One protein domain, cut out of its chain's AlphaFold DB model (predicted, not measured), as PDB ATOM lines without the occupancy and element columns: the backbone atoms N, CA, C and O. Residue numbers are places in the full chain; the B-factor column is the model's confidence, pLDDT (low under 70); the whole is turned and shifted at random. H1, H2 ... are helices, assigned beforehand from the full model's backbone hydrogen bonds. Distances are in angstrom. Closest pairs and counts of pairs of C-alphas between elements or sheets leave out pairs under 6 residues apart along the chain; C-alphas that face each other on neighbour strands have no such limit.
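This is residues 2 to 92 of the 191 residues of an uncharacterized protein of Caenorhabditis tropicalis (UniProt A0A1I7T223). One long helix, H4, runs nearly the whole length of the domain; the short helix H1 lies side by side with part of its first half, running back the other way, and the small helices H2 and H3 with the loop of residues 33 to 50 form a head at the end where H4 begins. The far part of H4 and the tail after it, residues 72 to 92, stick out as a bare arm, which makes much of the length. The printed part has 91 residues with four named helices, H1 to H4 in order along the chain, and no named strand: the class is all helix. It is extended, with a radius of gyration of the C-alphas of 20.5 A and spans of 67 by 29 by 20 A.

H1, residues 2 to 13, begins at C-alpha 2 (134.528, 108.625, 170.357) and measures 15.9 A from first to last C-alpha. H2 is residues 18 to 23, 8.5 A, and H3 is residues 25 to 32, 10.2 A. H4, residues 51 to 89, runs 56.3 A from C-alpha 51 (153.087, 127.016, 181.084) to C-alpha 89 (120.780, 81.032, 177.029).

H1 touches H4, which meets it with residues 56 to 67 alone; the closest C-alphas, of Leu 13 and Arg 56, are 5.8 A apart. They run opposite ways at a shallow tilt of 7 degrees. H2 and H3 meet only through their link. H2 and H4 are only just apart, their closest C-alphas 8.2 A from each other. H1 and H3 are apart. In H1, H2 and H4 every O i to N i+4 pair is within hydrogen-bond range; in H3, 3 of 4 are.

The C-alphas farthest apart, of Glu 26 and Asp 91, are 67.4 A from each other. Without residues 72 to 92 the body spans 39 by 25 by 17 A. The printed part has no cut. The link H3 to H4, 18 residues, is long; the other two are tight. The mean pLDDT of the printed part is 82.1, with residues 2 and 91 under 70.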
ATOM      1  N   HIS A   2     133.163 108.819 169.829       67.25
ATOM      2  CA  HIS A   2     134.528 108.625 170.357       67.25
ATOM      3  C   HIS A   2     135.639 109.109 169.403       67.25
ATOM      4  O   HIS A   2     136.499 109.885 169.804       67.25
ATOM      5  N   THR A   3     135.538 108.776 168.114       71.62
ATOM      6  CA  THR A   3     136.459 109.254 167.063       71.62
ATOM      7  C   THR A   3     136.407 110.769 166.867       71.62
ATOM      8  O   THR A   3     137.433 111.411 166.680       71.62
ATOM      9  N   SER A   4     135.213 111.358 166.957       75.19
ATOM     10  CA  SER A   4     135.002 112.805 166.854       75.19
ATOM     11  C   SER A   4     135.620 113.555 168.039       75.19
ATOM     12  O   SER A   4     136.227 114.601 167.843       75.19
ATOM     13  N   ALA A   5     135.503 113.005 169.252       76.31
ATOM     14  CA  ALA A   5     136.133 113.557 170.451       76.31
ATOM     15  C   ALA A   5     137.663 113.472 170.364       76.31
ATOM     16  O   ALA A   5     138.336 114.470 170.587       76.31
ATOM     17  N   TRP A   6     138.199 112.321 169.948       76.19
ATOM     18  CA  TRP A   6     139.631 112.114 169.706       76.19
ATOM     19  C   TRP A   6     140.184 113.113 168.677       76.19
ATOM     20  O   TRP A   6     141.191 113.775 168.921       76.19
ATOM     21  N   TYR A   7     139.476 113.293 167.558       79.50
ATOM     22  CA  TYR A   7     139.841 114.255 166.518       79.50
ATOM     23  C   TYR A   7     139.813 115.704 167.025       79.50
ATOM     24  O   TYR A   7     140.733 116.472 166.752       79.50
ATOM     25  N   ALA A   8     138.802 116.076 167.815       79.56
ATOM     26  CA  ALA A   8     138.737 117.398 168.433       79.56
ATOM     27  C   ALA A   8     139.915 117.636 169.398       79.56
ATOM     28  O   ALA A   8     140.509 118.713 169.381       79.56
ATOM     29  N   THR A   9     140.315 116.632 170.186       78.94
ATOM     30  CA  THR A   9     141.497 116.725 171.060       78.94
ATOM     31  C   THR A   9     142.788 116.920 170.258       78.94
ATOM     32  O   THR A   9     143.625 117.744 170.635       78.94
ATOM     33  N   CYS A  10     142.930 116.238 169.116       77.38
ATOM     34  CA  CYS A  10     144.062 116.447 168.210       77.38
ATOM     35  C   CYS A  10     144.104 117.884 167.697       77.38
ATOM     36  O   CYS A  10     145.133 118.549 167.775       77.38
ATOM     37  N   PHE A  11     142.971 118.358 167.180       78.69
ATOM     38  CA  PHE A  11     142.901 119.618 166.458       78.69
ATOM     39  C   PHE A  11     143.022 120.835 167.384       78.69
ATOM     40  O   PHE A  11     143.772 121.761 167.089       78.69
ATOM     41  N   TYR A  12     142.328 120.831 168.525       77.38
ATOM     42  CA  TYR A  12     142.287 121.991 169.419       77.38
ATOM     43  C   TYR A  12     143.415 121.994 170.460       77.38
ATOM     44  O   TYR A  12     144.024 123.036 170.723       77.38
ATOM     45  N   LEU A  13     143.729 120.842 171.061       74.25
ATOM     46  CA  LEU A  13     144.682 120.789 172.175       74.25
ATOM     47  C   LEU A  13     146.103 120.428 171.742       74.25
ATOM     48  O   LEU A  13     147.049 120.883 172.375       74.25
ATOM     49  N   SER A  14     146.246 119.653 170.669       75.75
ATOM     50  CA  SER A  14     147.518 118.992 170.336       75.75
ATOM     51  C   SER A  14     148.148 119.497 169.041       75.75
ATOM     52  O   SER A  14     149.251 119.084 168.686       75.75
ATOM     53  N   SER A  15     147.463 120.401 168.335       80.75
ATOM     54  CA  SER A  15     148.021 121.094 167.178       80.75
ATOM     55  C   SER A  15     149.282 121.853 167.590       80.75
ATOM     56  O   SER A  15     149.286 122.575 168.599       80.75
ATOM     57  N   ALA A  16     150.356 121.642 166.825       79.69
ATOM     58  CA  ALA A  16     151.666 122.201 167.104       79.69
ATOM     59  C   ALA A  16     151.633 123.733 167.003       79.69
ATOM     60  O   ALA A  16     151.540 124.308 165.915       79.69
ATOM     61  N   ASN A  17     151.749 124.385 168.160       82.88
ATOM     62  CA  ASN A  17     151.950 125.827 168.245       82.88
ATOM     63  C   ASN A  17     153.331 126.214 167.699       82.88
ATOM     64  O   ASN A  17     154.225 125.376 167.575       82.88
ATOM     65  N   MET A  18     153.532 127.512 167.463       81.62
ATOM     66  CA  MET A  18     154.812 128.052 166.991       81.62
ATOM     67  C   MET A  18     155.998 127.652 167.883       81.62
ATOM     68  O   MET A  18     157.078 127.387 167.371       81.62
ATOM     69  N   GLU A  19     155.798 127.544 169.201       82.06
ATOM     70  CA  GLU A  19     156.831 127.071 170.137       82.06
ATOM     71  C   GLU A  19     157.283 125.643 169.831       82.06
ATOM     72  O   GLU A  19     158.475 125.385 169.709       82.06
ATOM     73  N   ILE A  20     156.328 124.731 169.634       83.56
ATOM     74  CA  ILE A  20     156.600 123.325 169.314       83.56
ATOM     75  C   ILE A  20     157.284 123.237 167.949       83.56
ATOM     76  O   ILE A  20     158.284 122.544 167.804       83.56
ATOM     77  N   LYS A  21     156.794 123.989 166.955       84.06
ATOM     78  CA  LYS A  21     157.396 124.038 165.616       84.06
ATOM     79  C   LYS A  21     158.822 124.586 165.637       84.06
ATOM     80  O   LYS A  21     159.668 124.081 164.909       84.06
ATOM     81  N   LYS A  22     159.101 125.586 166.479       85.69
ATOM     82  CA  LYS A  22     160.446 126.141 166.673       85.69
ATOM     83  C   LYS A  22     161.366 125.144 167.374       85.69
ATOM     84  O   LYS A  22     162.499 124.990 166.937       85.69
ATOM     85  N   TYR A  23     160.870 124.464 168.408       84.50
ATOM     86  CA  TYR A  23     161.612 123.440 169.141       84.50
ATOM     87  C   TYR A  23     162.053 122.297 168.219       84.50
ATOM     88  O   TYR A  23     163.220 121.928 168.202       84.50
ATOM     89  N   VAL A  24     161.147 121.790 167.377       85.69
ATOM     90  CA  VAL A  24     161.468 120.683 166.460       85.69
ATOM     91  C   VAL A  24     162.200 121.130 165.194       85.69
ATOM     92  O   VAL A  24     162.547 120.277 164.387       85.69
ATOM     93  N   LYS A  25     162.408 122.434 164.966       86.44
ATOM     94  CA  LYS A  25     162.820 122.964 163.657       86.44
ATOM     95  C   LYS A  25     164.140 122.395 163.164       86.44
ATOM     96  O   LYS A  25     164.185 121.847 162.068       86.44
ATOM     97  N   GLU A  26     165.182 122.505 163.976       86.19
ATOM     98  CA  GLU A  26     166.524 122.044 163.615       86.19
ATOM     99  C   GLU A  26     166.534 120.532 163.337       86.19
ATOM    100  O   GLU A  26     167.068 120.058 162.333       86.19
ATOM    101  N   ASP A  27     165.841 119.779 164.190       84.00
ATOM    102  CA  ASP A  27     165.698 118.335 164.075       84.00
ATOM    103  C   ASP A  27     164.830 117.899 162.892       84.00
ATOM    104  O   ASP A  27     165.066 116.843 162.307       84.00
ATOM    105  N   PHE A  28     163.829 118.690 162.521       85.12
ATOM    106  CA  PHE A  28     162.954 118.404 161.396       85.12
ATOM    107  C   PHE A  28     163.660 118.708 160.069       85.12
ATOM    108  O   PHE A  28     163.673 117.863 159.174       85.12
ATOM    109  N   GLU A  29     164.330 119.857 159.963       88.12
ATOM    110  CA  GLU A  29     165.101 120.252 158.779       88.12
ATOM    111  C   GLU A  29     166.242 119.269 158.500       88.12
ATOM    112  O   GLU A  29     166.410 118.819 157.366       88.12
ATOM    113  N   ARG A  30     166.983 118.855 159.536       86.38
ATOM    114  CA  ARG A  30     168.124 117.941 159.389       86.38
ATOM    115  C   ARG A  30     167.740 116.549 158.872       86.38
ATOM    116  O   ARG A  30     168.561 115.910 158.220       86.38
ATOM    117  N   TYR A  31     166.538 116.060 159.179       82.81
ATOM    118  CA  TYR A  31     166.148 114.669 158.896       82.81
ATOM    119  C   TYR A  31     165.090 114.534 157.803       82.81
ATOM    120  O   TYR A  31     165.105 113.547 157.071       82.81
ATOM    121  N   PHE A  32     164.189 115.507 157.675       82.75
ATOM    122  CA  PHE A  32     163.116 115.497 156.680       82.75
ATOM    123  C   PHE A  32     163.336 116.519 155.555       82.75
ATOM    124  O   PHE A  32     162.630 116.461 154.551       82.75
ATOM    125  N   GLY A  33     164.315 117.426 155.681       81.75
ATOM    126  CA  GLY A  33     164.707 118.348 154.609       81.75
ATOM    127  C   GLY A  33     163.669 119.424 154.264       81.75
ATOM    128  O   GLY A  33     163.668 119.917 153.139       81.75
ATOM    129  N   GLY A  34     162.775 119.778 155.193       85.12
ATOM    130  CA  GLY A  34     161.713 120.769 154.978       85.12
ATOM    131  C   GLY A  34     161.442 121.642 156.203       85.12
ATOM    132  O   GLY A  34     161.967 121.375 157.278       85.12
ATOM    133  N   ASP A  35     160.614 122.680 156.046       84.19
ATOM    134  CA  ASP A  35     160.222 123.571 157.148       84.19
ATOM    135  C   ASP A  35     159.006 122.988 157.906       84.19
ATOM    136  O   ASP A  35     157.957 122.769 157.282       84.19
ATOM    137  N   PRO A  36     159.081 122.771 159.237       83.62
ATOM    138  CA  PRO A  36     157.949 122.300 160.047       83.62
ATOM    139  C   PRO A  36     156.727 123.239 160.015       83.62
ATOM    140  O   PRO A  36     155.609 122.847 160.359       83.62
ATOM    141  N   ASN A  37     156.890 124.498 159.599       84.19
ATOM    142  CA  ASN A  37     155.780 125.435 159.446       84.19
ATOM    143  C   ASN A  37     154.855 125.075 158.285       84.19
ATOM    144  O   ASN A  37     153.652 125.316 158.392       84.19
ATOM    145  N   ASN A  38     155.387 124.426 157.247       84.69
ATOM    146  CA  ASN A  38     154.639 124.033 156.053       84.69
ATOM    147  C   ASN A  38     153.901 122.698 156.210       84.69
ATOM    148  O   ASN A  38     153.201 122.268 155.294       84.69
ATOM    149  N   VAL A  39     154.037 122.040 157.364       83.06
ATOM    150  CA  VAL A  39     153.362 120.779 157.670       83.06
ATOM    151  C   VAL A  39     152.441 120.921 158.879       83.06
ATOM    152  O   VAL A  39     152.697 121.664 159.835       83.06
ATOM    153  N   ASN A  40     151.328 120.193 158.832       81.62
ATOM    154  CA  ASN A  40     150.461 120.027 159.988       81.62
ATOM    155  C   ASN A  40     151.087 118.987 160.908       81.62
ATOM    156  O   ASN A  40     151.312 117.848 160.502       81.62
ATOM    157  N   MET A  41     151.364 119.394 162.142       80.25
ATOM    158  CA  MET A  41     152.001 118.547 163.140       80.25
ATOM    159  C   MET A  41     151.146 118.517 164.394       80.25
ATOM    160  O   MET A  41     150.582 119.530 164.814       80.25
ATOM    161  N   VAL A  42     151.080 117.336 164.987       82.56
ATOM    162  CA  VAL A  42     150.556 117.134 166.330       82.56
ATOM    163  C   VAL A  42     151.762 116.910 167.225       82.56
ATOM    164  O   VAL A  42     152.642 116.125 166.880       82.56
ATOM    165  N   GLY A  43     151.834 117.623 168.342       79.44
ATOM    166  CA  GLY A  43     152.974 117.537 169.243       79.44
ATOM    167  C   GLY A  43     152.587 117.900 170.664       79.44
ATOM    168  O   GLY A  43     151.761 118.782 170.889       79.44
ATOM    169  N   CYS A  44     153.197 117.211 171.619       81.06
ATOM    170  CA  CYS A  44     153.082 117.507 173.038       81.06
ATOM    171  C   CYS A  44     154.472 117.869 173.554       81.06
ATOM    172  O   CYS A  44     155.407 117.085 173.404       81.06
ATOM    173  N   LEU A  45     154.607 119.062 174.131       81.81
ATOM    174  CA  LEU A  45     155.857 119.543 174.704       81.81
ATOM    175  C   LEU A  45     155.650 119.720 176.209       81.81
ATOM    176  O   LEU A  45     154.845 120.551 176.631       81.81
ATOM    177  N   TYR A  46     156.318 118.877 176.997       80.50
ATOM    178  CA  TYR A  46     156.147 118.807 178.456       80.50
ATOM    179  C   TYR A  46     157.221 119.579 179.225       80.50
ATOM    180  O   TYR A  46     157.003 119.903 180.388       80.50
ATOM    181  N   ASN A  47     158.345 119.892 178.574       73.12
ATOM    182  CA  ASN A  47     159.475 120.637 179.127       73.12
ATOM    183  C   ASN A  47     159.909 121.713 178.116       73.12
ATOM    184  O   ASN A  47     159.644 121.569 176.927       73.12
ATOM    185  N   GLU A  48     160.554 122.786 178.581       76.50
ATOM    186  CA  GLU A  48     161.065 123.886 177.732       76.50
ATOM    187  C   GLU A  48     159.998 124.648 176.913       76.50
ATOM    188  O   GLU A  48     160.282 125.201 175.851       76.50
ATOM    189  N   ALA A  49     158.762 124.723 177.416       79.94
ATOM    190  CA  ALA A  49     157.676 125.494 176.805       79.94
ATOM    191  C   ALA A  49     156.990 126.424 177.809       79.94
ATOM    192  O   ALA A  49     157.126 126.259 179.021       79.94
ATOM    193  N   THR A  50     156.189 127.367 177.304       83.44
ATOM    194  CA  THR A  50     155.325 128.202 178.148       83.44
ATOM    195  C   THR A  50     154.349 127.335 178.959       83.44
ATOM    196  O   THR A  50     153.848 126.327 178.452       83.44
ATOM    197  N   GLU A  51     154.010 127.746 180.189       83.44
ATOM    198  CA  GLU A  51     153.087 127.016 181.084       83.44
ATOM    199  C   GLU A  51     151.764 126.626 180.403       83.44
ATOM    200  O   GLU A  51     151.256 125.520 180.597       83.44
ATOM    201  N   ASN A  52     151.236 127.492 179.533       82.44
ATOM    202  CA  ASN A  52     150.046 127.218 178.725       82.44
ATOM    203  C   ASN A  52     150.236 126.029 177.765       82.44
ATOM    204  O   ASN A  52     149.327 125.214 177.600       82.44
ATOM    205  N   THR A  53     151.401 125.911 177.123       81.62
ATOM    206  CA  THR A  53     151.715 124.822 176.185       81.62
ATOM    207  C   THR A  53     151.909 123.502 176.929       81.62
ATOM    208  O   THR A  53     151.338 122.491 176.518       81.62
ATOM    209  N   VAL A  54     152.603 123.528 178.071       84.19
ATOM    210  CA  VAL A  54     152.770 122.356 178.947       84.19
ATOM    211  C   VAL A  54     151.420 121.885 179.496       84.19
ATOM    212  O   VAL A  54     151.095 120.699 179.440       84.19
ATOM    213  N   THR A  55     150.578 122.813 179.954       82.50
ATOM    214  CA  THR A  55     149.233 122.502 180.463       82.50
ATOM    215  C   THR A  55     148.355 121.887 179.371       82.50
ATOM    216  O   THR A  55     147.678 120.887 179.612       82.50
ATOM    217  N   ARG A  56     148.406 122.416 178.139       83.50
ATOM    218  CA  ARG A  56     147.709 121.825 176.981       83.50
ATOM    219  C   ARG A  56     148.179 120.402 176.689       83.50
ATOM    220  O   ARG A  56     147.326 119.544 176.471       83.50
ATOM    221  N   ALA A  57     149.488 120.147 176.726       85.19
ATOM    222  CA  ALA A  57     150.054 118.814 176.526       85.19
ATOM    223  C   ALA A  57     149.539 117.824 177.584       85.19
ATOM    224  O   ALA A  57     149.000 116.776 177.234       85.19
ATOM    225  N   TRP A  58     149.585 118.183 178.869       84.81
ATOM    226  CA  TRP A  58     149.068 117.336 179.948       84.81
ATOM    227  C   TRP A  58     147.567 117.061 179.842       84.81
ATOM    228  O   TRP A  58     147.140 115.915 180.017       84.81
ATOM    229  N   ILE A  59     146.760 118.078 179.521       86.12
ATOM    230  CA  ILE A  59     145.314 117.906 179.325       86.12
ATOM    231  C   ILE A  59     145.055 116.985 178.128       86.12
ATOM    232  O   ILE A  59     144.253 116.058 178.242       86.12
ATOM    233  N   ALA A  60     145.746 117.194 177.004       83.81
ATOM    234  CA  ALA A  60     145.601 116.368 175.809       83.81
ATOM    235  C   ALA A  60     145.910 114.894 176.097       83.81
ATOM    236  O   ALA A  60     145.082 114.027 175.818       83.81
ATOM    237  N   THR A  61     147.060 114.604 176.710       83.44
ATOM    238  CA  THR A  61     147.491 113.233 177.028       83.44
ATOM    239  C   THR A  61     146.563 112.557 178.022       83.44
ATOM    240  O   THR A  61     146.200 111.397 177.836       83.44
ATOM    241  N   THR A  62     146.117 113.289 179.044       85.38
ATOM    242  CA  THR A  62     145.176 112.774 180.048       85.38
ATOM    243  C   THR A  62     143.821 112.451 179.422       85.38
ATOM    244  O   THR A  62     143.259 111.387 179.669       85.38
ATOM    245  N   LEU A  63     143.300 113.325 178.555       86.12
ATOM    246  CA  LEU A  63     142.062 113.053 177.823       86.12
ATOM    247  C   LEU A  63     142.217 111.837 176.909       86.12
ATOM    248  O   LEU A  63     141.342 110.973 176.898       86.12
ATOM    249  N   TRP A  64     143.340 111.720 176.200       84.44
ATOM    250  CA  TRP A  64     143.627 110.584 175.326       84.44
ATOM    251  C   TRP A  64     143.627 109.246 176.059       84.44
ATOM    252  O   TRP A  64     143.029 108.271 175.585       84.44
ATOM    253  N   THR A  65     144.271 109.193 177.224       83.62
ATOM    254  CA  THR A  65     144.329 107.975 178.032       83.62
ATOM    255  C   THR A  65     142.990 107.640 178.662       83.62
ATOM    256  O   THR A  65     142.603 106.471 178.642       83.62
ATOM    257  N   LEU A  66     142.222 108.626 179.132       87.00
ATOM    258  CA  LEU A  66     140.857 108.420 179.630       87.00
ATOM    259  C   LEU A  66     139.927 107.877 178.543       87.00
ATOM    260  O   LEU A  66     139.234 106.875 178.745       87.00
ATOM    261  N   ILE A  67     139.938 108.505 177.370       85.31
ATOM    262  CA  ILE A  67     139.159 108.103 176.193       85.31
ATOM    263  C   ILE A  67     139.513 106.662 175.796       85.31
ATOM    264  O   ILE A  67     138.624 105.842 175.570       85.31
ATOM    265  N   SER A  68     140.798 106.311 175.773       83.25
ATOM    266  CA  SER A  68     141.239 104.959 175.407       83.25
ATOM    267  C   SER A  68     140.887 103.921 176.480       83.25
ATOM    268  O   SER A  68     140.330 102.867 176.174       83.25
ATOM    269  N   THR A  69     141.116 104.242 177.754       84.56
ATOM    270  CA  THR A  69     140.836 103.350 178.893       84.56
ATOM    271  C   THR A  69     139.344 103.056 179.020       84.56
ATOM    272  O   THR A  69     138.945 101.906 179.206       84.56
ATOM    273  N   THR A  70     138.489 104.071 178.874       85.94
ATOM    274  CA  THR A  70     137.027 103.896 178.916       85.94
ATOM    275  C   THR A  70     136.526 102.997 177.783       85.94
ATOM    276  O   THR A  70     135.683 102.128 178.024       85.94
ATOM    277  N   SER A  71     137.088 103.107 176.577       85.12
ATOM    278  CA  SER A  71     136.779 102.193 175.469       85.12
ATOM    279  C   SER A  71     137.180 100.750 175.755       85.12
ATOM    280  O   SER A  71     136.371  99.842 175.568       85.12
ATOM    281  N   ILE A  72     138.383 100.520 176.282       82.75
ATOM    282  CA  ILE A  72     138.837  99.167 176.640       82.75
ATOM    283  C   ILE A  72     137.928  98.575 177.728       82.75
ATOM    284  O   ILE A  72     137.445  97.448 177.605       82.75
ATOM    285  N   CYS A  73     137.609  99.354 178.762       86.31
ATOM    286  CA  CYS A  73     136.725  98.929 179.846       86.31
ATOM    287  C   CYS A  73     135.305  98.595 179.366       86.31
ATOM    288  O   CYS A  73     134.730  97.591 179.791       86.31
ATOM    289  N   THR A  74     134.718  99.416 178.490       86.69
ATOM    290  CA  THR A  74     133.381  99.144 177.935       86.69
ATOM    291  C   THR A  74     133.385  97.910 177.039       86.69
ATOM    292  O   THR A  74     132.478  97.085 177.163       86.69
ATOM    293  N   PHE A  75     134.428  97.716 176.227       85.75
ATOM    294  CA  PHE A  75     134.607  96.508 175.424       85.75
ATOM    295  C   PHE A  75     134.675  95.247 176.299       85.75
ATOM    296  O   PHE A  75     133.936  94.292 176.057       85.75
ATOM    297  N   LEU A  76     135.483  95.254 177.365       84.50
ATOM    298  CA  LEU A  76     135.593  94.120 178.290       84.50
ATOM    299  C   LEU A  76     134.275  93.837 179.021       84.50
ATOM    300  O   LEU A  76     133.868  92.678 179.135       84.50
ATOM    301  N   LYS A  77     133.567  94.881 179.478       89.00
ATOM    302  CA  LYS A  77     132.243  94.734 180.107       89.00
ATOM    303  C   LYS A  77     131.227  94.133 179.142       89.00
ATOM    304  O   LYS A  77     130.494  93.221 179.525       89.00
ATOM    305  N   LEU A  78     131.196  94.612 177.900       87.31
ATOM    306  CA  LEU A  78     130.311  94.094 176.864       87.31
ATOM    307  C   LEU A  78     130.639  92.630 176.555       87.31
ATOM    308  O   LEU A  78     129.740  91.792 176.568       87.31
ATOM    309  N   ALA A  79     131.917  92.299 176.375       84.62
ATOM    310  CA  ALA A  79     132.362  90.933 176.138       84.62
ATOM    311  C   ALA A  79     131.964  89.996 177.290       84.62
ATOM    312  O   ALA A  79     131.404  88.922 177.063       84.62
ATOM    313  N   HIS A  80     132.159  90.429 178.538       84.44
ATOM    314  CA  HIS A  80     131.736  89.666 179.707       84.44
ATOM    315  C   HIS A  80     130.211  89.488 179.769       84.44
ATOM    316  O   HIS A  80     129.718  88.390 180.035       84.44
ATOM    317  N   MET A  81     129.445  90.545 179.484       86.75
ATOM    318  CA  MET A  81     127.983  90.491 179.467       86.75
ATOM    319  C   MET A  81     127.463  89.535 178.388       86.75
ATOM    320  O   MET A  81     126.549  88.753 178.661       86.75
ATOM    321  N   ILE A  82     128.067  89.550 177.197       86.00
ATOM    322  CA  ILE A  82     127.736  88.635 176.103       86.00
ATOM    323  C   ILE A  82     128.045  87.193 176.519       86.00
ATOM    324  O   ILE A  82     127.155  86.352 176.419       86.00
ATOM    325  N   MET A  83     129.231  86.908 177.077       83.00
ATOM    326  CA  MET A  83     129.570  85.568 177.595       83.00
ATOM    327  C   MET A  83     128.555  85.085 178.634       83.00
ATOM    328  O   MET A  83     128.052  83.965 178.554       83.00
ATOM    329  N   LYS A  84     128.202  85.947 179.594       84.94
ATOM    330  CA  LYS A  84     127.229  85.627 180.644       84.94
ATOM    331  C   LYS A  84     125.837  85.358 180.070       84.94
ATOM    332  O   LYS A  84     125.159  84.433 180.518       84.94
ATOM    333  N   LYS A  85     125.397  86.146 179.085       85.25
ATOM    334  CA  LYS A  85     124.100  85.967 178.417       85.25
ATOM    335  C   LYS A  85     124.065  84.685 177.590       85.25
ATOM    336  O   LYS A  85     123.058  83.980 177.646       85.25
ATOM    337  N   LEU A  86     125.148  84.373 176.881       81.44
ATOM    338  CA  LEU A  86     125.306  83.127 176.135       81.44
ATOM    339  C   LEU A  86     125.230  81.918 177.058       81.44
ATOM    340  O   LEU A  86     124.365  81.077 176.844       81.44
ATOM    341  N   ASN A  87     125.998  81.904 178.150       80.69
ATOM    342  CA  ASN A  87     125.957  80.813 179.128       80.69
ATOM    343  C   ASN A  87     124.555  80.592 179.713       80.69
ATOM    344  O   ASN A  87     124.127  79.452 179.849       80.69
ATOM    345  N   LYS A  88     123.808  81.668 179.998       82.25
ATOM    346  CA  LYS A  88     122.419  81.578 180.483       82.25
ATOM    347  C   LYS A  88     121.408  81.125 179.424       82.25
ATOM    348  O   LYS A  88     120.335  80.654 179.778       82.25
ATOM    349  N   THR A  89     121.702  81.333 178.141       77.50
ATOM    350  CA  THR A  89     120.780  81.032 177.029       77.50
ATOM    351  C   THR A  89     121.133  79.708 176.343       77.50
ATOM    352  O   THR A  89     120.388  79.258 175.477       77.50
ATOM    353  N   THR A  90     122.219  79.044 176.756       74.31
ATOM    354  CA  THR A  90     122.664  77.744 176.232       74.31
ATOM    355  C   THR A  90     121.567  76.679 176.257       74.31
ATOM    356  O   THR A  90     121.473  75.921 175.299       74.31
ATOM    357  N   ASP A  91     120.695  76.664 177.269       69.00
ATOM    358  CA  ASP A  91     119.585  75.696 177.347       69.00
ATOM    359  C   ASP A  91     118.445  75.982 176.358       69.00
ATOM    360  O   ASP A  91     117.687  75.085 176.002       69.00
ATOM    361  N   LYS A  92     118.324  77.229 175.882       71.56
ATOM    362  CA  LYS A  92     117.293  77.651 174.916       71.56
ATOM    363  C   LYS A  92     117.802  77.683 173.473       71.56
ATOM    364  O   LYS A  92     117.007  77.843 172.550       71.56
TER     365      LYS A  92